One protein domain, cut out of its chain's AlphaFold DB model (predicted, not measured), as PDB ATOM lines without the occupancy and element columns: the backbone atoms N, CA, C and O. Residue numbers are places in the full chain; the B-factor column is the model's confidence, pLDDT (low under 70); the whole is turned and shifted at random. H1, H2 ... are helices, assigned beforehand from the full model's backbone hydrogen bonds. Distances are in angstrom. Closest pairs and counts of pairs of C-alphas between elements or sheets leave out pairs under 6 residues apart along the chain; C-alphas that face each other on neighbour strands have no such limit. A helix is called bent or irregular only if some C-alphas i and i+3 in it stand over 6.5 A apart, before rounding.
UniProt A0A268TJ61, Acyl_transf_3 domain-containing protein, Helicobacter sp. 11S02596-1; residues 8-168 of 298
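Overview. This is residues 8 to 168 of the 298 residues of the protein "Acyl_transf_3 domain-containing protein" of Helicobacter sp. 11S02596-1 (UniProt A0A268TJ61). The long helix H4 folds into a V; H6 packs on both arms, H1 crosses H6, and H2a runs beside H4a. H2b and H3 form one far end; residues 163 to 168 stick out. The printed part has 161 residues, six named helices, H1 to H6, no named strand: all helix, compact, radius of gyration of the C-alphas 17.3 A, spans 52 by 36 by 36 A.

Along the chain. H1, residues 8 to 27, begins at C-alpha 8 (134.730, 141.148, 167.766). By hydrogen bonds H2, 36 to 64, and H4, 97 to 137, were each assigned as one helix, but are bent: C-alphas 46 and 49 are 6.9 A apart, 115 and 118 9.0 A. Arms are H2a, 36 to 46; H2b, 49 to 64; H4a, 97 to 115, 28.2 A; and H4b, 118 to 137, 30.5 A, irregular, C-alphas 118 and 121 being 7.9 A apart. H3 is 78 to 83, H5 141 to 144; H6, 147 to 162, ends at C-alpha 162 (158.762, 151.941, 177.341).

Arrangement. H1 touches H6 with residues 15 to 24 alone, closest C-alphas Phe 20 and Gly 154, 5.3 A. H2a touches H4a, closest C-alphas Pro 36 and Ser 111, 4.6 A. H2b and H3, a hairpin, only just touch, with 3 pairs of C-alphas within 8 A. H5 touches H4b, closest C-alphas Ala 144 and Gly 135, 4.1 A. O i to N i+4 pairs are within hydrogen-bond range throughout H2a, H3 and H6, 14 of 16 in H1, 10 of 12 in H2b, 14 of 15 in H4a, 15 of 16 in H4b; H5 is too short.

Size, cuts and confidence. The printed part has no cut. Links H2 to H3 and H3 to H4 are long. Residues 8 to 33 and 162 to 165 have pLDDT under 70.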
ATOM      1  N   ILE A   8     133.762 140.250 168.397       50.53
ATOM      2  CA  ILE A   8     134.730 141.148 167.766       50.53
ATOM      3  C   ILE A   8     135.458 141.974 168.835       50.53
ATOM      4  O   ILE A   8     136.671 141.899 168.935       50.53
ATOM      5  N   LEU A   9     134.764 142.677 169.729       44.00
ATOM      6  CA  LEU A   9     135.387 143.477 170.793       44.00
ATOM      7  C   LEU A   9     136.268 142.635 171.730       44.00
ATOM      8  O   LEU A   9     137.371 143.057 172.077       44.00
ATOM      9  N   ALA A  10     135.822 141.428 172.093       46.53
ATOM     10  CA  ALA A  10     136.611 140.493 172.889       46.53
ATOM     11  C   ALA A  10     137.855 140.008 172.124       46.53
ATOM     12  O   ALA A  10     138.950 140.008 172.680       46.53
ATOM     13  N   THR A  11     137.729 139.649 170.842       53.03
ATOM     14  CA  THR A  11     138.885 139.236 170.023       53.03
ATOM     15  C   THR A  11     139.866 140.380 169.771       53.03
ATOM     16  O   THR A  11     141.073 140.156 169.813       53.03
ATOM     17  N   LEU A  12     139.388 141.607 169.579       49.62
ATOM     18  CA  LEU A  12     140.230 142.773 169.308       49.62
ATOM     19  C   LEU A  12     141.001 143.256 170.528       49.62
ATOM     20  O   LEU A  12     142.189 143.545 170.415       49.62
ATOM     21  N   ALA A  13     140.381 143.282 171.709       46.25
ATOM     22  CA  ALA A  13     141.105 143.609 172.935       46.25
ATOM     23  C   ALA A  13     142.268 142.629 173.178       46.25
ATOM     24  O   ALA A  13     143.334 143.027 173.644       46.25
ATOM     25  N   LEU A  14     142.100 141.357 172.807       51.72
ATOM     26  CA  LEU A  14     143.111 140.320 172.995       51.72
ATOM     27  C   LEU A  14     144.233 140.371 171.956       51.72
ATOM     28  O   LEU A  14     145.394 140.324 172.350       51.72
ATOM     29  N   ILE A  15     143.940 140.563 170.668       53.91
ATOM     30  CA  ILE A  15     144.979 140.572 169.615       53.91
ATOM     31  C   ILE A  15     146.063 141.634 169.862       53.91
ATOM     32  O   ILE A  15     147.224 141.408 169.540       53.91
ATOM     33  N   TYR A  16     145.721 142.744 170.516       54.00
ATOM     34  CA  TYR A  16     146.658 143.822 170.856       54.00
ATOM     35  C   TYR A  16     147.324 143.648 172.220       54.00
ATOM     36  O   TYR A  16     148.503 143.963 172.409       54.00
ATOM     37  N   PHE A  17     146.576 143.128 173.191       55.16
ATOM     38  CA  PHE A  17     147.061 142.928 174.550       55.16
ATOM     39  C   PHE A  17     148.100 141.801 174.638       55.16
ATOM     40  O   PHE A  17     149.038 141.877 175.432       55.16
ATOM     41  N   LEU A  18     147.992 140.792 173.774       55.19
ATOM     42  CA  LEU A  18     148.884 139.633 173.714       55.19
ATOM     43  C   LEU A  18     150.328 139.981 173.277       55.19
ATOM     44  O   LEU A  18     151.246 139.704 174.055       55.19
ATOM     45  N   PRO A  19     150.592 140.658 172.137       54.97
ATOM     46  CA  PRO A  19     151.935 141.135 171.777       54.97
ATOM     47  C   PRO A  19     152.488 142.150 172.779       54.97
ATOM     48  O   PRO A  19     153.691 142.161 173.055       54.97
ATOM     49  N   PHE A  20     151.626 142.974 173.377       54.97
ATOM     50  CA  PHE A  20     152.039 143.901 174.424       54.97
ATOM     51  C   PHE A  20     152.561 143.154 175.667       54.97
ATOM     52  O   PHE A  20     153.681 143.405 176.120       54.97
ATOM     53  N   GLN A  21     151.822 142.159 176.175       56.84
ATOM     54  CA  GLN A  21     152.296 141.273 177.250       56.84
ATOM     55  C   GLN A  21     153.518 140.439 176.834       56.84
ATOM     56  O   GLN A  21     154.367 140.083 177.668       56.84
ATOM     57  N   ALA A  22     153.605 140.089 175.549       53.28
ATOM     58  CA  ALA A  22     154.717 139.350 174.979       53.28
ATOM     59  C   ALA A  22     156.040 140.083 175.195       53.28
ATOM     60  O   ALA A  22     156.996 139.543 175.763       53.28
ATOM     61  N   LEU A  23     156.032 141.350 174.797       57.09
ATOM     62  CA  LEU A  23     157.155 142.256 174.904       57.09
ATOM     63  C   LEU A  23     157.426 142.672 176.335       57.09
ATOM     64  O   LEU A  23     158.585 142.607 176.737       57.09
ATOM     65  N   LEU A  24     156.395 143.002 177.121       57.84
ATOM     66  CA  LEU A  24     156.549 143.352 178.534       57.84
ATOM     67  C   LEU A  24     157.345 142.261 179.262       57.84
ATOM     68  O   LEU A  24     158.403 142.514 179.814       57.84
ATOM     69  N   CYS A  25     156.945 140.999 179.172       51.59
ATOM     70  CA  CYS A  25     157.697 139.921 179.825       51.59
ATOM     71  C   CYS A  25     159.077 139.636 179.187       51.59
ATOM     72  O   CYS A  25     159.958 139.138 179.885       51.59
ATOM     73  N   ALA A  26     159.300 139.944 177.901       52.62
ATOM     74  CA  ALA A  26     160.615 139.793 177.261       52.62
ATOM     75  C   ALA A  26     161.635 140.862 177.703       52.62
ATOM     76  O   ALA A  26     162.840 140.644 177.581       52.62
ATOM     77  N   THR A  27     161.170 142.002 178.219       54.88
ATOM     78  CA  THR A  27     161.984 143.219 178.406       54.88
ATOM     79  C   THR A  27     161.918 143.820 179.815       54.88
ATOM     80  O   THR A  27     162.902 144.390 180.273       54.88
ATOM     81  N   TYR A  28     160.807 143.661 180.544       46.31
ATOM     82  CA  TYR A  28     160.476 144.413 181.766       46.31
ATOM     83  C   TYR A  28     161.351 144.084 182.986       46.31
ATOM     84  O   TYR A  28     161.205 144.711 184.027       46.31
ATOM     85  N   ARG A  29     162.283 143.122 182.906       42.19
ATOM     86  CA  ARG A  29     163.083 142.727 184.083       42.19
ATOM     87  C   ARG A  29     164.549 142.377 183.858       42.19
ATOM     88  O   ARG A  29     165.211 142.027 184.832       42.19
ATOM     89  N   LYS A  30     165.094 142.424 182.639       47.72
ATOM     90  CA  LYS A  30     166.471 141.945 182.416       47.72
ATOM     91  C   LYS A  30     167.314 142.916 181.599       47.72
ATOM     92  O   LYS A  30     166.889 143.407 180.563       47.72
ATOM     93  N   LYS A  31     168.559 143.111 182.058       46.41
ATOM     94  CA  LYS A  31     169.635 143.870 181.387       46.41
ATOM     95  C   LYS A  31     169.945 143.322 179.977       46.41
ATOM     96  O   LYS A  31     170.525 144.029 179.162       46.41
ATOM     97  N   PHE A  32     169.518 142.084 179.693       55.31
ATOM     98  CA  PHE A  32     169.623 141.396 178.406       55.31
ATOM     99  C   PHE A  32     168.330 140.626 178.079       55.31
ATOM    100  O   PHE A  32     167.719 140.071 179.000       55.31
ATOM    101  N   PRO A  33     167.928 140.544 176.794       65.19
ATOM    102  CA  PRO A  33     166.796 139.719 176.379       65.19
ATOM    103  C   PRO A  33     167.048 138.238 176.716       65.19
ATOM    104  O   PRO A  33     168.196 137.785 176.659       65.19
ATOM    105  N   PRO A  34     166.008 137.465 177.083       73.44
ATOM    106  CA  PRO A  34     166.156 136.033 177.317       73.44
ATOM    107  C   PRO A  34     166.590 135.309 176.029       73.44
ATOM    108  O   PRO A  34     166.245 135.760 174.934       73.44
ATOM    109  N   PRO A  35     167.289 134.161 176.129       84.06
ATOM    110  CA  PRO A  35     167.565 133.317 174.971       84.06
ATOM    111  C   PRO A  35     166.266 132.935 174.232       84.06
ATOM    112  O   PRO A  35     165.264 132.668 174.910       84.06
ATOM    113  N   PRO A  36     166.273 132.829 172.887       86.75
ATOM    114  CA  PRO A  36     165.088 132.491 172.086       86.75
ATOM    115  C   PRO A  36     164.314 131.272 172.600       86.75
ATOM    116  O   PRO A  36     163.100 131.335 172.799       86.75
ATOM    117  N   ALA A  37     165.028 130.189 172.918       88.06
ATOM    118  CA  ALA A  37     164.433 128.955 173.428       88.06
ATOM    119  C   ALA A  37     163.736 129.146 174.786       88.06
ATOM    120  O   ALA A  37     162.657 128.604 175.020       88.06
ATOM    121  N   SER A  38     164.311 129.959 175.681       86.94
ATOM    122  CA  SER A  38     163.701 130.258 176.981       86.94
ATOM    123  C   SER A  38     162.438 131.108 176.828       86.94
ATOM    124  O   SER A  38     161.453 130.866 177.526       86.94
ATOM    125  N   PHE A  39     162.436 132.065 175.892       86.69
ATOM    126  CA  PHE A  39     161.247 132.853 175.568       86.69
ATOM    127  C   PHE A  39     160.105 131.959 175.070       86.69
ATOM    128  O   PHE A  39     159.021 131.989 175.656       86.69
ATOM    129  N   LEU A  40     160.361 131.117 174.061       89.12
ATOM    130  CA  LEU A  40     159.356 130.197 173.516       89.12
ATOM    131  C   LEU A  40     158.836 129.225 174.573       89.12
ATOM    132  O   LEU A  40     157.626 129.090 174.732       89.12
ATOM    133  N   LYS A  41     159.735 128.613 175.354       90.50
ATOM    134  CA  LYS A  41     159.373 127.695 176.443       90.50
ATOM    135  C   LYS A  41     158.421 128.357 177.442       90.50
ATOM    136  O   LYS A  41     157.389 127.786 177.784       90.50
ATOM    137  N   ASN A  42     158.717 129.584 177.873       86.19
ATOM    138  CA  ASN A  42     157.868 130.311 178.819       86.19
ATOM    139  C   ASN A  42     156.481 130.640 178.246       86.19
ATOM    140  O   ASN A  42     155.499 130.612 178.989       86.19
ATOM    141  N   ARG A  43     156.394 130.943 176.944       87.50
ATOM    142  CA  ARG A  43     155.117 131.203 176.259       87.50
ATOM    143  C   ARG A  43     154.303 129.936 176.088       87.50
ATOM    144  O   ARG A  43     153.129 129.926 176.443       87.50
ATOM    145  N   PHE A  44     154.948 128.861 175.653       90.44
ATOM    146  CA  PHE A  44     154.318 127.559 175.506       90.44
ATOM    147  C   PHE A  44     153.709 127.078 176.830       90.44
ATOM    148  O   PHE A  44     152.525 126.768 176.870       90.44
ATOM    149  N   ILE A  45     154.471 127.121 177.933       90.44
ATOM    150  CA  ILE A  45     153.990 126.740 179.275       90.44
ATOM    151  C   ILE A  45     152.790 127.580 179.721       90.44
ATOM    152  O   ILE A  45     151.920 127.082 180.431       90.44
ATOM    153  N   ARG A  46     152.760 128.866 179.363       86.25
ATOM    154  CA  ARG A  46     151.666 129.757 179.755       86.25
ATOM    155  C   ARG A  46     150.382 129.456 178.984       86.25
ATOM    156  O   ARG A  46     149.313 129.487 179.572       86.25
ATOM    157  N   ILE A  47     150.495 129.180 177.688       87.69
ATOM    158  CA  ILE A  47     149.360 129.205 176.761       87.69
ATOM    159  C   ILE A  47     148.823 127.805 176.473       87.69
ATOM    160  O   ILE A  47     147.623 127.559 176.572       87.69
ATOM    161  N   TYR A  48     149.706 126.875 176.118       91.38
ATOM    162  CA  TYR A  48     149.295 125.580 175.584       91.38
ATOM    163  C   TYR A  48     148.566 124.696 176.617       91.38
ATOM    164  O   TYR A  48     147.540 124.115 176.265       91.38
ATOM    165  N   PRO A  49     148.979 124.625 177.903       93.12
ATOM    166  CA  PRO A  49     148.274 123.807 178.893       93.12
ATOM    167  C   PRO A  49     146.830 124.245 179.138       93.12
ATOM    168  O   PRO A  49     145.936 123.401 179.190       93.12
ATOM    169  N   ILE A  50     146.588 125.554 179.278       92.12
ATOM    170  CA  ILE A  50     145.228 126.064 179.475       92.12
ATOM    171  C   ILE A  50     144.400 125.906 178.201       92.12
ATOM    172  O   ILE A  50     143.247 125.495 178.287       92.12
ATOM    173  N   TYR A  51     145.002 126.119 177.026       92.56
ATOM    174  CA  TYR A  51     144.356 125.845 175.746       92.56
ATOM    175  C   TYR A  51     143.828 124.408 175.677       92.56
ATOM    176  O   TYR A  51     142.627 124.211 175.494       92.56
ATOM    177  N   ILE A  52     144.684 123.413 175.927       94.69
ATOM    178  CA  ILE A  52     144.284 122.001 175.916       94.69
ATOM    179  C   ILE A  52     143.223 121.709 176.981       94.69
ATOM    180  O   ILE A  52     142.232 121.049 176.678       94.69
ATOM    181  N   ALA A  53     143.362 122.243 178.198       93.69
ATOM    182  CA  ALA A  53     142.353 122.062 179.242       93.69
ATOM    183  C   ALA A  53     140.975 122.602 178.816       93.69
ATOM    184  O   ALA A  53     139.956 121.956 179.051       93.69
ATOM    185  N   THR A  54     140.941 123.755 178.142       90.75
ATOM    186  CA  THR A  54     139.699 124.323 177.598       90.75
ATOM    187  C   THR A  54     139.211 123.622 176.335       90.75
ATOM    188  O   THR A  54     138.027 123.705 176.039       90.75
ATOM    189  N   LEU A  55     140.071 122.902 175.611       93.00
ATOM    190  CA  LEU A  55     139.694 122.132 174.424       93.00
ATOM    191  C   LEU A  55     138.892 120.873 174.783       93.00
ATOM    192  O   LEU A  55     138.012 120.482 174.022       93.00
ATOM    193  N   ILE A  56     139.150 120.268 175.948       93.69
ATOM    194  CA  ILE A  56     138.461 119.056 176.431       93.69
ATOM    195  C   ILE A  56     136.926 119.183 176.396       93.69
ATOM    196  O   ILE A  56     136.297 118.321 175.784       93.69
ATOM    197  N   PRO A  57     136.281 120.213 176.984       91.56
ATOM    198  CA  PRO A  57     134.825 120.338 176.915       91.56
ATOM    199  C   PRO A  57     134.309 120.486 175.477       91.56
ATOM    200  O   PRO A  57     133.297 119.876 175.144       91.56
ATOM    201  N   PHE A  58     135.011 121.216 174.598       90.06
ATOM    202  CA  PHE A  58     134.636 121.295 173.179       90.06
ATOM    203  C   PHE A  58     134.745 119.937 172.481       90.06
ATOM    204  O   PHE A  58     133.872 119.589 171.691       90.06
ATOM    205  N   LEU A  59     135.783 119.154 172.790       92.50
ATOM    206  CA  LEU A  59     135.961 117.808 172.252       92.50
ATOM    207  C   LEU A  59     134.839 116.870 172.718       92.50
ATOM    208  O   LEU A  59     134.275 116.158 171.897       92.50
ATOM    209  N   ILE A  60     134.476 116.901 174.004       92.88
ATOM    210  CA  ILE A  60     133.369 116.097 174.546       92.88
ATOM    211  C   ILE A  60     132.056 116.456 173.843       92.88
ATOM    212  O   ILE A  60     131.355 115.566 173.369       92.88
ATOM    213  N   ILE A  61     131.739 117.751 173.723       90.12
ATOM    214  CA  ILE A  61     130.518 118.205 173.042       90.12
ATOM    215  C   ILE A  61     130.529 117.769 171.572       90.12
ATOM    216  O   ILE A  61     129.515 117.292 171.076       90.12
ATOM    217  N   PHE A  62     131.670 117.876 170.890       90.38
ATOM    218  CA  PHE A  62     131.802 117.455 169.497       90.38
ATOM    219  C   PHE A  62     131.607 115.946 169.307       90.38
ATOM    220  O   PHE A  62     130.956 115.541 168.349       90.38
ATOM    221  N   LEU A  63     132.121 115.115 170.218       90.88
ATOM    222  CA  LEU A  63     131.956 113.660 170.154       90.88
ATOM    223  C   LEU A  63     130.521 113.212 170.468       90.88
ATOM    224  O   LEU A  63     130.041 112.255 169.867       90.88
ATOM    225  N   LEU A  64     129.832 113.891 171.392       92.25
ATOM    226  CA  LEU A  64     128.459 113.548 171.786       92.25
ATOM    227  C   LEU A  64     127.406 114.131 170.837       92.25
ATOM    228  O   LEU A  64     126.381 113.506 170.576       92.25
ATOM    229  N   MET A  65     127.631 115.353 170.360       87.88
ATOM    230  CA  MET A  65     126.667 116.139 169.594       87.88
ATOM    231  C   MET A  65     127.386 116.924 168.479       87.88
ATOM    232  O   MET A  65     127.423 118.156 168.504       87.88
ATOM    233  N   PRO A  66     127.940 116.254 167.453       83.81
ATOM    234  CA  PRO A  66     128.698 116.932 166.397       83.81
ATOM    235  C   PRO A  66     127.857 117.967 165.634       83.81
ATOM    236  O   PRO A  66     128.377 118.990 165.200       83.81
ATOM    237  N   GLN A  67     126.541 117.743 165.544       80.69
ATOM    238  CA  GLN A  67     125.587 118.576 164.803       80.69
ATOM    239  C   GLN A  67     125.403 119.991 165.372       80.69
ATOM    240  O   GLN A  67     124.861 120.851 164.687       80.69
ATOM    241  N   ILE A  68     125.796 120.242 166.629       80.31
ATOM    242  CA  ILE A  68     125.632 121.559 167.273       80.31
ATOM    243  C   ILE A  68     126.936 122.360 167.332       80.31
ATOM    244  O   ILE A  68     126.925 123.524 167.733       80.31
ATOM    245  N   VAL A  69     128.064 121.756 166.954       79.44
ATOM    246  CA  VAL A  69     129.377 122.405 166.991       79.44
ATOM    247  C   VAL A  69     129.671 123.016 165.632       79.44
ATOM    248  O   VAL A  69     129.661 122.323 164.621       79.44
ATOM    249  N   ASN A  70     129.989 124.313 165.617       77.44
ATOM    250  CA  ASN A  70     130.446 125.029 164.424       77.44
ATOM    251  C   ASN A  70     129.529 124.860 163.197       77.44
ATOM    252  O   ASN A  70     130.013 124.737 162.078       77.44
ATOM    253  N   THR A  71     128.208 124.917 163.389       74.69
ATOM    254  CA  THR A  71     127.187 124.713 162.338       74.69
ATOM    255  C   THR A  71     127.327 125.618 161.111       74.69
ATOM    256  O   THR A  71     126.787 125.310 160.054       74.69
ATOM    257  N   HIS A  72     128.032 126.742 161.243       75.38
ATOM    258  CA  HIS A  72     128.271 127.718 160.176       75.38
ATOM    259  C   HIS A  72     129.702 127.684 159.618       75.38
ATOM    260  O   HIS A  72     130.081 128.575 158.864       75.38
ATOM    261  N   ALA A  73     130.520 126.706 160.011       76.62
ATOM    262  CA  ALA A  73     131.906 126.579 159.576       76.62
ATOM    263  C   ALA A  73     132.172 125.176 159.004       76.62
ATOM    264  O   ALA A  73     131.378 124.258 159.216       76.62
ATOM    265  N   PRO A  74     133.302 124.977 158.298       83.19
ATOM    266  CA  PRO A  74     133.727 123.649 157.877       83.19
ATOM    267  C   PRO A  74     133.814 122.689 159.063       83.19
ATOM    268  O   PRO A  74     134.080 123.111 160.194       83.19
ATOM    269  N   THR A  75     133.658 121.393 158.792       86.06
ATOM    270  CA  THR A  75     133.729 120.348 159.817       86.06
ATOM    271  C   THR A  75     134.983 120.518 160.689       86.06
ATOM    272  O   THR A  75     136.086 120.729 160.165       86.06
ATOM    273  N   PRO A  76     134.843 120.511 162.028       88.31
ATOM    274  CA  PRO A  76     135.984 120.682 162.914       88.31
ATOM    275  C   PRO A  76     137.018 119.569 162.741       88.31
ATOM    276  O   PRO A  76     136.679 118.387 162.711       88.31
ATOM    277  N   SER A  77     138.295 119.946 162.689       91.06
ATOM    278  CA  SER A  77     139.408 118.996 162.683       91.06
ATOM    279  C   SER A  77     140.037 118.907 164.069       91.06
ATOM    280  O   SER A  77     140.533 119.896 164.624       91.06
ATOM    281  N   ILE A  78     140.038 117.697 164.634       91.44
ATOM    282  CA  ILE A  78     140.658 117.415 165.934       91.44
ATOM    283  C   ILE A  78     142.167 117.657 165.850       91.44
ATOM    284  O   ILE A  78     142.729 118.314 166.724       91.44
ATOM    285  N   LEU A  79     142.815 117.203 164.772       91.69
ATOM    286  CA  LEU A  79     144.255 117.373 164.582       91.69
ATOM    287  C   LEU A  79     144.631 118.853 164.465       91.69
ATOM    288  O   LEU A  79     145.561 119.302 165.138       91.69
ATOM    289  N   LYS A  80     143.862 119.631 163.689       92.25
ATOM    290  CA  LYS A  80     144.031 121.089 163.585       92.25
ATOM    291  C   LYS A  80     143.905 121.765 164.948       92.25
ATOM    292  O   LYS A  80     144.720 122.609 165.303       92.25
ATOM    293  N   SER A  81     142.912 121.347 165.732       92.25
ATOM    294  CA  SER A  81     142.656 121.896 167.063       92.25
ATOM    295  C   SER A  81     143.779 121.571 168.043       92.25
ATOM    296  O   SER A  81     144.324 122.468 168.664       92.25
ATOM    297  N   ILE A  82     144.203 120.313 168.145       92.94
ATOM    298  CA  ILE A  82     145.256 119.920 169.092       92.94
ATOM    299  C   ILE A  82     146.600 120.570 168.740       92.94
ATOM    300  O   ILE A  82     147.326 121.014 169.629       92.94
ATOM    301  N   THR A  83     146.944 120.630 167.452       91.00
ATOM    302  CA  THR A  83     148.267 121.100 167.010       91.00
ATOM    303  C   THR A  83     148.377 122.616 166.883       91.00
ATOM    304  O   THR A  83     149.495 123.122 166.889       91.00
ATOM    305  N   LEU A  84     147.257 123.344 166.766       90.88
ATOM    306  CA  LEU A  84     147.227 124.768 166.392       90.88
ATOM    307  C   LEU A  84     147.918 125.069 165.045       90.88
ATOM    308  O   LEU A  84     148.289 126.210 164.771       90.88
ATOM    309  N   ILE A  85     148.111 124.054 164.194       90.06
ATOM    310  CA  ILE A  85     148.735 124.223 162.882       90.06
ATOM    311  C   ILE A  85     147.644 124.605 161.870       90.06
ATOM    312  O   ILE A  85     146.730 123.812 161.623       90.06
ATOM    313  N   PRO A  86     147.734 125.787 161.237       86.38
ATOM    314  CA  PRO A  86     146.655 126.331 160.414       86.38
ATOM    315  C   PRO A  86     146.472 125.614 159.072       86.38
ATOM    316  O   PRO A  86     145.403 125.733 158.478       86.38
ATOM    317  N   PHE A  87     147.473 124.848 158.625       84.88
ATOM    318  CA  PHE A  87     147.513 124.190 157.313       84.88
ATOM    319  C   PHE A  87     146.661 122.917 157.210       84.88
ATOM    320  O   PHE A  87     146.496 122.376 156.122       84.88
ATOM    321  N   PHE A  88     146.111 122.422 158.322       82.50
ATOM    322  CA  PHE A  88     145.149 121.325 158.270       82.50
ATOM    323  C   PHE A  88     143.772 121.821 157.809       82.50
ATOM    324  O   PHE A  88     143.332 122.917 158.171       82.50
ATOM    325  N   ASN A  89     143.056 120.983 157.058       84.12
ATOM    326  CA  ASN A  89     141.687 121.267 156.626       84.12
ATOM    327  C   ASN A  89     140.707 121.281 157.812       84.12
ATOM    328  O   ASN A  89     140.937 120.633 158.836       84.12
ATOM    329  N   GLY A  90     139.597 122.008 157.655       84.94
ATOM    330  CA  GLY A  90     138.532 122.106 158.658       84.94
ATOM    331  C   GLY A  90     138.658 123.306 159.601       84.94
ATOM    332  O   GLY A  90     139.616 124.087 159.540       84.94
ATOM    333  N   SER A  91     137.663 123.468 160.474       87.12
ATOM    334  CA  SER A  91     137.647 124.516 161.504       87.12
ATOM    335  C   SER A  91     138.313 124.055 162.807       87.12
ATOM    336  O   SER A  91     138.532 122.862 163.038       87.12
ATOM    337  N   TYR A  92     138.650 125.009 163.673       89.62
ATOM    338  CA  TYR A  92     139.044 124.711 165.048       89.62
ATOM    339  C   TYR A  92     137.809 124.384 165.889       89.62
ATOM    340  O   TYR A  92     136.806 125.085 165.796       89.62
ATOM    341  N   LEU A  93     137.901 123.382 166.769       89.31
ATOM    342  CA  LEU A  93     136.835 123.037 167.719       89.31
ATOM    343  C   LEU A  93     136.456 124.228 168.600       89.31
ATOM    344  O   LEU A  93     135.283 124.556 168.740       89.31
ATOM    345  N   ASN A  94     137.463 124.903 169.155       88.06
ATOM    346  CA  ASN A  94     137.272 126.197 169.782       88.06
ATOM    347  C   ASN A  94     137.539 127.295 168.742       88.06
ATOM    348  O   ASN A  94     138.691 127.504 168.356       88.06
ATOM    349  N   LEU A  95     136.497 128.013 168.308       82.94
ATOM    350  CA  LEU A  95     136.587 129.053 167.270       82.94
ATOM    351  C   LEU A  95     137.435 130.268 167.663       82.94
ATOM    352  O   LEU A  95     137.562 131.181 166.863       82.94
ATOM    353  N   VAL A  96     138.024 130.320 168.856       83.62
ATOM    354  CA  VAL A  96     139.052 131.322 169.184       83.62
ATOM    355  C   VAL A  96     140.482 130.854 168.914       83.62
ATOM    356  O   VAL A  96     141.402 131.665 168.848       83.62
ATOM    357  N   ALA A  97     140.696 129.558 168.689       87.12
ATOM    358  CA  ALA A  97     142.028 128.976 168.528       87.12
ATOM    359  C   ALA A  97     142.780 129.458 167.271       87.12
ATOM    360  O   ALA A  97     144.007 129.381 167.210       87.12
ATOM    361  N   TRP A  98     142.072 129.989 166.269       85.25
ATOM    362  CA  TRP A  98     142.711 130.513 165.062       85.25
ATOM    363  C   TRP A  98     143.610 131.722 165.363       85.25
ATOM    364  O   TRP A  98     144.719 131.779 164.840       85.25
ATOM    365  N   THR A  99     143.213 132.639 166.257       84.06
ATOM    366  CA  THR A  99     144.080 133.770 166.654       84.06
ATOM    367  C   THR A  99     145.287 133.295 167.464       84.06
ATOM    368  O   THR A  99     146.381 133.829 167.315       84.06
ATOM    369  N   LEU A 100     145.113 132.235 168.262       86.50
ATOM    370  CA  LEU A 100     146.187 131.616 169.035       86.50
ATOM    371  C   LEU A 100     147.274 131.036 168.122       86.50
ATOM    372  O   LEU A 100     148.454 131.047 168.461       86.50
ATOM    373  N   SER A 101     146.875 130.572 166.936       90.38
ATOM    374  CA  SER A 101     147.795 130.089 165.904       90.38
ATOM    375  C   SER A 101     148.645 131.237 165.349       90.38
ATOM    376  O   SER A 101     149.862 131.101 165.223       90.38
ATOM    377  N   TYR A 102     148.034 132.404 165.107       88.19
ATOM    378  CA  TYR A 102     148.758 133.630 164.749       88.19
ATOM    379  C   TYR A 102     149.693 134.106 165.866       88.19
ATOM    380  O   TYR A 102     150.809 134.548 165.600       88.19
ATOM    381  N   GLU A 103     149.274 133.976 167.124       87.00
ATOM    382  CA  GLU A 103     150.095 134.328 168.281       87.00
ATOM    383  C   GLU A 103     151.328 133.414 168.413       87.00
ATOM    384  O   GLU A 103     152.446 133.893 168.612       87.00
ATOM    385  N   ALA A 104     151.152 132.100 168.245       89.31
ATOM    386  CA  ALA A 104     152.253 131.140 168.230       89.31
ATOM    387  C   ALA A 104     153.234 131.422 167.078       89.31
ATOM    388  O   ALA A 104     154.448 131.443 167.294       89.31
ATOM    389  N   TYR A 105     152.713 131.707 165.881       91.06
ATOM    390  CA  TYR A 105     153.493 132.124 164.714       91.06
ATOM    391  C   TYR A 105     154.314 133.394 164.989       91.06
ATOM    392  O   TYR A 105     155.527 133.413 164.766       91.06
ATOM    393  N   PHE A 106     153.689 134.423 165.568       90.00
ATOM    394  CA  PHE A 106     154.377 135.642 165.991       90.00
ATOM    395  C   PHE A 106     155.510 135.341 166.982       90.00
ATOM    396  O   PHE A 106     156.617 135.856 166.824       90.00
ATOM    397  N   TYR A 107     155.281 134.481 167.982       89.25
ATOM    398  CA  TYR A 107     156.317 134.131 168.958       89.25
ATOM    399  C   TYR A 107     157.506 133.405 168.356       89.25
ATOM    400  O   TYR A 107     158.630 133.671 168.785       89.25
ATOM    401  N   LEU A 108     157.290 132.540 167.367       91.50
ATOM    402  CA  LEU A 108     158.382 131.901 166.635       91.50
ATOM    403  C   LEU A 108     159.253 132.954 165.941       91.50
ATOM    404  O   LEU A 108     160.457 133.009 166.196       91.50
ATOM    405  N   ILE A 109     158.652 133.862 165.172       92.06
ATOM    406  CA  ILE A 109     159.387 134.919 164.456       92.06
ATOM    407  C   ILE A 109     160.087 135.869 165.428       92.06
ATOM    408  O   ILE A 109     161.268 136.194 165.263       92.06
ATOM    409  N   PHE A 110     159.382 136.297 166.474       89.56
ATOM    410  CA  PHE A 110     159.940 137.182 167.486       89.56
ATOM    411  C   PHE A 110     161.113 136.513 168.210       89.56
ATOM    412  O   PHE A 110     162.141 137.150 168.429       89.56
ATOM    413  N   SER A 111     161.012 135.218 168.527       89.75
ATOM    414  CA  SER A 111     162.092 134.481 169.189       89.75
ATOM    415  C   SER A 111     163.364 134.419 168.343       89.75
ATOM    416  O   SER A 111     164.445 134.656 168.873       89.75
ATOM    417  N   ILE A 112     163.251 134.197 167.029       90.19
ATOM    418  CA  ILE A 112     164.392 134.240 166.102       90.19
ATOM    419  C   ILE A 112     164.979 135.654 166.084       90.19
ATOM    420  O   ILE A 112     166.189 135.841 166.194       90.19
ATOM    421  N   SER A 113     164.115 136.667 166.050       89.31
ATOM    422  CA  SER A 113     164.515 138.076 166.038       89.31
ATOM    423  C   SER A 113     165.238 138.517 167.319       89.31
ATOM    424  O   SER A 113     166.035 139.457 167.275       89.31
ATOM    425  N   LEU A 114     165.043 137.828 168.453       86.06
ATOM    426  CA  LEU A 114     165.799 138.077 169.691       86.06
ATOM    427  C   LEU A 114     167.307 137.819 169.534       86.06
ATOM    428  O   LEU A 114     168.092 138.408 170.283       86.06
ATOM    429  N   LEU A 115     167.736 137.022 168.545       86.31
ATOM    430  CA  LEU A 115     169.157 136.846 168.211       86.31
ATOM    431  C   LEU A 115     169.824 138.177 167.824       86.31
ATOM    432  O   LEU A 115     170.987 138.405 168.152       86.31
ATOM    433  N   LEU A 116     169.063 139.100 167.227       83.31
ATOM    434  CA  LEU A 116     169.515 140.439 166.830       83.31
ATOM    435  C   LEU A 116     169.458 141.465 167.979       83.31
ATOM    436  O   LEU A 116     169.745 142.649 167.781       83.31
ATOM    437  N   ARG A 117     169.096 141.021 169.193       76.44
ATOM    438  CA  ARG A 117     169.047 141.781 170.455       76.44
ATOM    439  C   ARG A 117     168.363 143.148 170.321       76.44
ATOM    440  O   ARG A 117     167.148 143.245 170.461       76.44
ATOM    441  N   LYS A 118     169.138 144.210 170.058       72.69
ATOM    442  CA  LYS A 118     168.673 145.610 170.006       72.69
ATOM    443  C   LYS A 118     167.660 145.862 168.887       72.69
ATOM    444  O   LYS A 118     166.796 146.721 169.041       72.69
ATOM    445  N   ASN A 119     167.739 145.097 167.801       81.94
ATOM    446  CA  ASN A 119     166.899 145.293 166.622       81.94
ATOM    447  C   ASN A 119     165.736 144.299 166.540       81.94
ATOM    448  O   ASN A 119     165.060 144.271 165.519       81.94
ATOM    449  N   ALA A 120     165.461 143.519 167.594       85.19
ATOM    450  CA  ALA A 120     164.456 142.454 167.558       85.19
ATOM    451  C   ALA A 120     163.070 142.940 167.100       85.19
ATOM    452  O   ALA A 120     162.445 142.286 166.273       85.19
ATOM    453  N   ILE A 121     162.614 144.110 167.567       85.75
ATOM    454  CA  ILE A 121     161.325 144.690 167.145       85.75
ATOM    455  C   ILE A 121     161.339 145.020 165.649       85.75
ATOM    456  O   ILE A 121     160.437 144.613 164.928       85.75
ATOM    457  N   LEU A 122     162.374 145.725 165.177       89.00
ATOM    458  CA  LEU A 122     162.487 146.116 163.770       89.00
ATOM    459  C   LEU A 122     162.598 144.886 162.862       89.00
ATOM    460  O   LEU A 122     161.904 144.806 161.856       89.00
ATOM    461  N   ALA A 123     163.429 143.917 163.247       91.12
ATOM    462  CA  ALA A 123     163.597 142.663 162.528       91.12
ATOM    463  C   ALA A 123     162.286 141.872 162.458       91.12
ATOM    464  O   ALA A 123     161.901 141.449 161.375       91.12
ATOM    465  N   THR A 124     161.560 141.751 163.576       91.38
ATOM    466  CA  THR A 124     160.253 141.076 163.604       91.38
ATOM    467  C   THR A 124     159.270 141.770 162.668       91.38
ATOM    468  O   THR A 124     158.610 141.098 161.884       91.38
ATOM    469  N   SER A 125     159.197 143.106 162.695       91.88
ATOM    470  CA  SER A 125     158.324 143.864 161.794       91.88
ATOM    471  C   SER A 125     158.675 143.645 160.323       91.88
ATOM    472  O   SER A 125     157.780 143.392 159.526       91.88
ATOM    473  N   ILE A 126     159.962 143.704 159.962       94.94
ATOM    474  CA  ILE A 126     160.416 143.480 158.580       94.94
ATOM    475  C   ILE A 126     160.095 142.052 158.134       94.94
ATOM    476  O   ILE A 126     159.558 141.868 157.046       94.94
ATOM    477  N   ILE A 127     160.376 141.050 158.973       94.94
ATOM    478  CA  ILE A 127     160.106 139.643 158.655       94.94
ATOM    479  C   ILE A 127     158.604 139.409 158.476       94.94
ATOM    480  O   ILE A 127     158.214 138.771 157.506       94.94
ATOM    481  N   LEU A 128     157.754 139.947 159.355       93.62
ATOM    482  CA  LEU A 128     156.300 139.819 159.222       93.62
ATOM    483  C   LEU A 128     155.786 140.471 157.935       93.62
ATOM    484  O   LEU A 128     154.999 139.852 157.230       93.62
ATOM    485  N   LEU A 129     156.250 141.679 157.595       95.25
ATOM    486  CA  LEU A 129     155.860 142.353 156.350       95.25
ATOM    487  C   LEU A 129     156.335 141.587 155.108       95.25
ATOM    488  O   LEU A 129     155.579 141.443 154.150       95.25
ATOM    489  N   ALA A 130     157.560 141.057 155.135       96.00
ATOM    490  CA  ALA A 130     158.085 140.219 154.062       96.00
ATOM    491  C   ALA A 130     157.273 138.924 153.916       96.00
ATOM    492  O   ALA A 130     156.940 138.536 152.800       96.00
ATOM    493  N   LEU A 131     156.909 138.282 155.029       95.38
ATOM    494  CA  LEU A 131     156.083 137.079 155.018       95.38
ATOM    495  C   LEU A 131     154.680 137.371 154.492       95.38
ATOM    496  O   LEU A 131     154.219 136.613 153.655       95.38
ATOM    497  N   ILE A 132     154.047 138.489 154.863       94.69
ATOM    498  CA  ILE A 132     152.771 138.907 154.260       94.69
ATOM    499  C   ILE A 132     152.910 139.014 152.736       94.69
ATOM    500  O   ILE A 132     152.089 138.455 152.012       94.69
ATOM    501  N   ALA A 133     153.950 139.689 152.233       95.19
ATOM    502  CA  ALA A 133     154.170 139.831 150.793       95.19
ATOM    503  C   ALA A 133     154.361 138.469 150.102       95.19
ATOM    504  O   ALA A 133     153.711 138.193 149.098       95.19
ATOM    505  N   ILE A 134     155.186 137.588 150.678       96.19
ATOM    506  CA  ILE A 134     155.394 136.215 150.194       96.19
ATOM    507  C   ILE A 134     154.075 135.430 150.213       96.19
ATOM    508  O   ILE A 134     153.732 134.784 149.230       96.19
ATOM    509  N   GLY A 135     153.309 135.512 151.301       93.88
ATOM    510  CA  GLY A 135     152.018 134.850 151.438       93.88
ATOM    511  C   GLY A 135     151.024 135.286 150.367       93.88
ATOM    512  O   GLY A 135     150.321 134.438 149.841       93.88
ATOM    513  N   ASN A 136     151.005 136.569 149.994       92.94
ATOM    514  CA  ASN A 136     150.170 137.061 148.895       92.94
ATOM    515  C   ASN A 136     150.654 136.560 147.522       92.94
ATOM    516  O   ASN A 136     149.835 136.242 146.672       92.94
ATOM    517  N   ILE A 137     151.971 136.457 147.301       96.00
ATOM    518  CA  ILE A 137     152.538 135.952 146.035       96.00
ATOM    519  C   ILE A 137     152.219 134.465 145.829       96.00
ATOM    520  O   ILE A 137     151.923 134.049 144.713       96.00
ATOM    521  N   PHE A 138     152.297 133.664 146.895       95.31
ATOM    522  CA  PHE A 138     152.067 132.214 146.854       95.31
ATOM    523  C   PHE A 138     150.649 131.798 147.272       95.31
ATOM    524  O   PHE A 138     150.394 130.606 147.433       95.31
ATOM    525  N   ASP A 139     149.751 132.761 147.473       91.31
ATOM    526  CA  ASP A 139     148.351 132.559 147.865       91.31
ATOM    527  C   ASP A 139     148.166 131.711 149.147       91.31
ATOM    528  O   ASP A 139     147.295 130.850 149.279       91.31
ATOM    529  N   ILE A 140     149.041 131.940 150.133       91.75
ATOM    530  CA  ILE A 140     149.019 131.268 151.436       91.75
ATOM    531  C   ILE A 140     148.267 132.152 152.436       91.75
ATOM    532  O   ILE A 140     148.881 132.949 153.150       91.75
ATOM    533  N   GLU A 141     146.946 131.972 152.527       88.94
ATOM    534  CA  GLU A 141     146.022 132.817 153.312       88.94
ATOM    535  C   GLU A 141     146.520 133.122 154.738       88.94
ATOM    536  O   GLU A 141     146.552 134.277 155.165       88.94
ATOM    537  N   PHE A 142     146.968 132.098 155.475       90.25
ATOM    538  CA  PHE A 142     147.450 132.276 156.847       90.25
ATOM    539  C   PHE A 142     148.690 133.178 156.923       90.25
ATOM    540  O   PHE A 142     148.812 133.997 157.827       90.25
ATOM    541  N   ILE A 143     149.623 133.053 155.981       92.81
ATOM    542  CA  ILE A 143     150.855 133.850 155.982       92.81
ATOM    543  C   ILE A 143     150.576 135.269 155.459       92.81
ATOM    544  O   ILE A 143     151.125 136.238 155.982       92.81
ATOM    545  N   ALA A 144     149.684 135.393 154.472       92.75
ATOM    546  CA  ALA A 144     149.245 136.655 153.880       92.75
ATOM    547  C   ALA A 144     148.409 137.527 154.833       92.75
ATOM    548  O   ALA A 144     148.198 138.709 154.559       92.75
ATOM    549  N   SER A 145     147.921 136.958 155.940       89.81
ATOM    550  CA  SER A 145     146.960 137.616 156.820       89.81
ATOM    551  C   SER A 145     147.460 138.964 157.373       89.81
ATOM    552  O   SER A 145     148.499 139.026 158.050       89.81
ATOM    553  N   PRO A 146     146.658 140.034 157.216       88.25
ATOM    554  CA  PRO A 146     146.938 141.354 157.778       88.25
ATOM    555  C   PRO A 146     146.997 141.405 159.313       88.25
ATOM    556  O   PRO A 146     147.479 142.386 159.874       88.25
ATOM    557  N   ILE A 147     146.582 140.348 160.019       86.06
ATOM    558  CA  ILE A 147     146.654 140.256 161.490       86.06
ATOM    559  C   ILE A 147     148.098 140.377 161.987       86.06
ATOM    560  O   ILE A 147     148.355 140.942 163.048       86.06
ATOM    561  N   SER A 148     149.063 139.930 161.182       88.31
ATOM    562  CA  SER A 148     150.492 140.140 161.423       88.31
ATOM    563  C   SER A 148     150.848 141.622 161.652       88.31
ATOM    564  O   SER A 148     151.714 141.927 162.473       88.31
ATOM    565  N   ILE A 149     150.144 142.559 161.001       88.94
ATOM    566  CA  ILE A 149     150.326 144.013 161.167       88.94
ATOM    567  C   ILE A 149     149.842 144.479 162.547       88.94
ATOM    568  O   ILE A 149     150.448 145.354 163.166       88.94
ATOM    569  N   GLU A 150     148.797 143.858 163.086       86.31
ATOM    570  CA  GLU A 150     148.261 144.179 164.414       86.31
ATOM    571  C   GLU A 150     149.267 143.836 165.520       86.31
ATOM    572  O   GLU A 150     149.474 144.622 166.449       86.31
ATOM    573  N   PHE A 151     150.005 142.729 165.363       85.81
ATOM    574  CA  PHE A 151     151.134 142.429 166.244       85.81
ATOM    575  C   PHE A 151     152.227 143.498 166.152       85.81
ATOM    576  O   PHE A 151     152.771 143.893 167.187       85.81
ATOM    577  N   ILE A 152     152.517 144.026 164.954       88.94
ATOM    578  CA  ILE A 152     153.467 145.137 164.772       88.94
ATOM    579  C   ILE A 152     153.005 146.375 165.545       88.94
ATOM    580  O   ILE A 152     153.817 146.970 166.258       88.94
ATOM    581  N   PHE A 153     151.722 146.741 165.480       85.88
ATOM    582  CA  PHE A 153     151.178 147.848 166.274       85.88
ATOM    583  C   PHE A 153     151.378 147.623 167.774       85.88
ATOM    584  O   PHE A 153     151.868 148.524 168.456       85.88
ATOM    585  N   GLY A 154     151.117 146.414 168.279       84.44
ATOM    586  CA  GLY A 154     151.415 146.050 169.668       84.44
ATOM    587  C   GLY A 154     152.889 146.271 170.040       84.44
ATOM    588  O   GLY A 154     153.189 146.817 171.107       84.44
ATOM    589  N   MET A 155     153.821 145.931 169.139       84.31
ATOM    590  CA  MET A 155     155.252 146.166 169.358       84.31
ATOM    591  C   MET A 155     155.650 147.643 169.339       84.31
ATOM    592  O   MET A 155     156.501 148.071 170.125       84.31
ATOM    593  N   LEU A 156     155.045 148.432 168.451       83.75
ATOM    594  CA  LEU A 156     155.285 149.870 168.358       83.75
ATOM    595  C   LEU A 156     154.744 150.606 169.586       83.75
ATOM    596  O   LEU A 156     155.472 151.414 170.160       83.75
ATOM    597  N   ILE A 157     153.533 150.269 170.041       80.62
ATOM    598  CA  ILE A 157     152.944 150.808 171.277       80.62
ATOM    599  C   ILE A 157     153.862 150.516 172.462       80.62
ATOM    600  O   ILE A 157     154.207 151.425 173.214       80.62
ATOM    601  N   TYR A 158     154.332 149.272 172.595       79.56
ATOM    602  CA  TYR A 158     155.296 148.910 173.631       79.56
ATOM    603  C   TYR A 158     156.566 149.782 173.566       79.56
ATOM    604  O   TYR A 158     157.004 150.308 174.589       79.56
ATOM    605  N   LYS A 159     157.143 149.993 172.373       78.69
ATOM    606  CA  LYS A 159     158.351 150.818 172.188       78.69
ATOM    607  C   LYS A 159     158.120 152.288 172.544       78.69
ATOM    608  O   LYS A 159     159.025 152.908 173.099       78.69
ATOM    609  N   LEU A 160     156.950 152.839 172.218       76.00
ATOM    610  CA  LEU A 160     156.570 154.207 172.576       76.00
ATOM    611  C   LEU A 160     156.470 154.342 174.099       76.00
ATOM    612  O   LEU A 160     157.176 155.145 174.702       76.00
ATOM    613  N   ILE A 161     155.691 153.476 174.743       73.62
ATOM    614  CA  ILE A 161     155.447 153.566 176.185       73.62
ATOM    615  C   ILE A 161     156.730 153.287 176.992       73.62
ATOM    616  O   ILE A 161     157.029 154.000 177.947       73.62
ATOM    617  N   PHE A 162     157.543 152.299 176.600       69.12
ATOM    618  CA  PHE A 162     158.762 151.941 177.341       69.12
ATOM    619  C   PHE A 162     159.897 152.965 177.189       69.12
ATOM    620  O   PHE A 162     160.763 153.062 178.056       69.12
ATOM    621  N   LYS A 163     159.875 153.793 176.137       67.19
ATOM    622  CA  LYS A 163     160.751 154.970 176.034       67.19
ATOM    623  C   LYS A 163     160.326 156.125 176.957       67.19
ATOM    624  O   LYS A 163     160.916 157.196 176.868       67.19
ATOM    625  N   LYS A 164     159.355 155.901 177.858       63.81
ATOM    626  CA  LYS A 164     158.800 156.877 178.811       63.81
ATOM    627  C   LYS A 164     158.247 158.141 178.149       63.81
ATOM    628  O   LYS A 164     158.228 159.200 178.768       63.81
ATOM    629  N   THR A 165     157.773 158.054 176.907       66.50
ATOM    630  CA  THR A 165     156.914 159.112 176.369       66.50
ATOM    631  C   THR A 165     155.529 158.912 176.970       66.50
ATOM    632  O   THR A 165     154.690 158.209 176.402       66.50
ATOM    633  N   GLU A 166     155.323 159.446 178.173       72.44
ATOM    634  CA  GLU A 166     153.996 159.512 178.778       72.44
ATOM    635  C   GLU A 166     153.146 160.466 177.935       72.44
ATOM    636  O   GLU A 166     153.485 161.634 177.738       72.44
ATOM    637  N   LEU A 167     152.055 159.950 177.376       76.38
ATOM    638  CA  LEU A 167     151.069 160.775 176.704       76.38
ATOM    639  C   LEU A 167     150.390 161.656 177.750       76.38
ATOM    640  O   LEU A 167     150.037 161.204 178.842       76.38
ATOM    641  N   ASN A 168     150.141 162.912 177.385       84.19
ATOM    642  CA  ASN A 168     149.279 163.778 178.175       84.19
ATOM    643  C   ASN A 168     147.907 163.096 178.357       84.19
ATOM    644  O   ASN A 168     147.345 162.576 177.391       84.19
TER     645      ASN A 168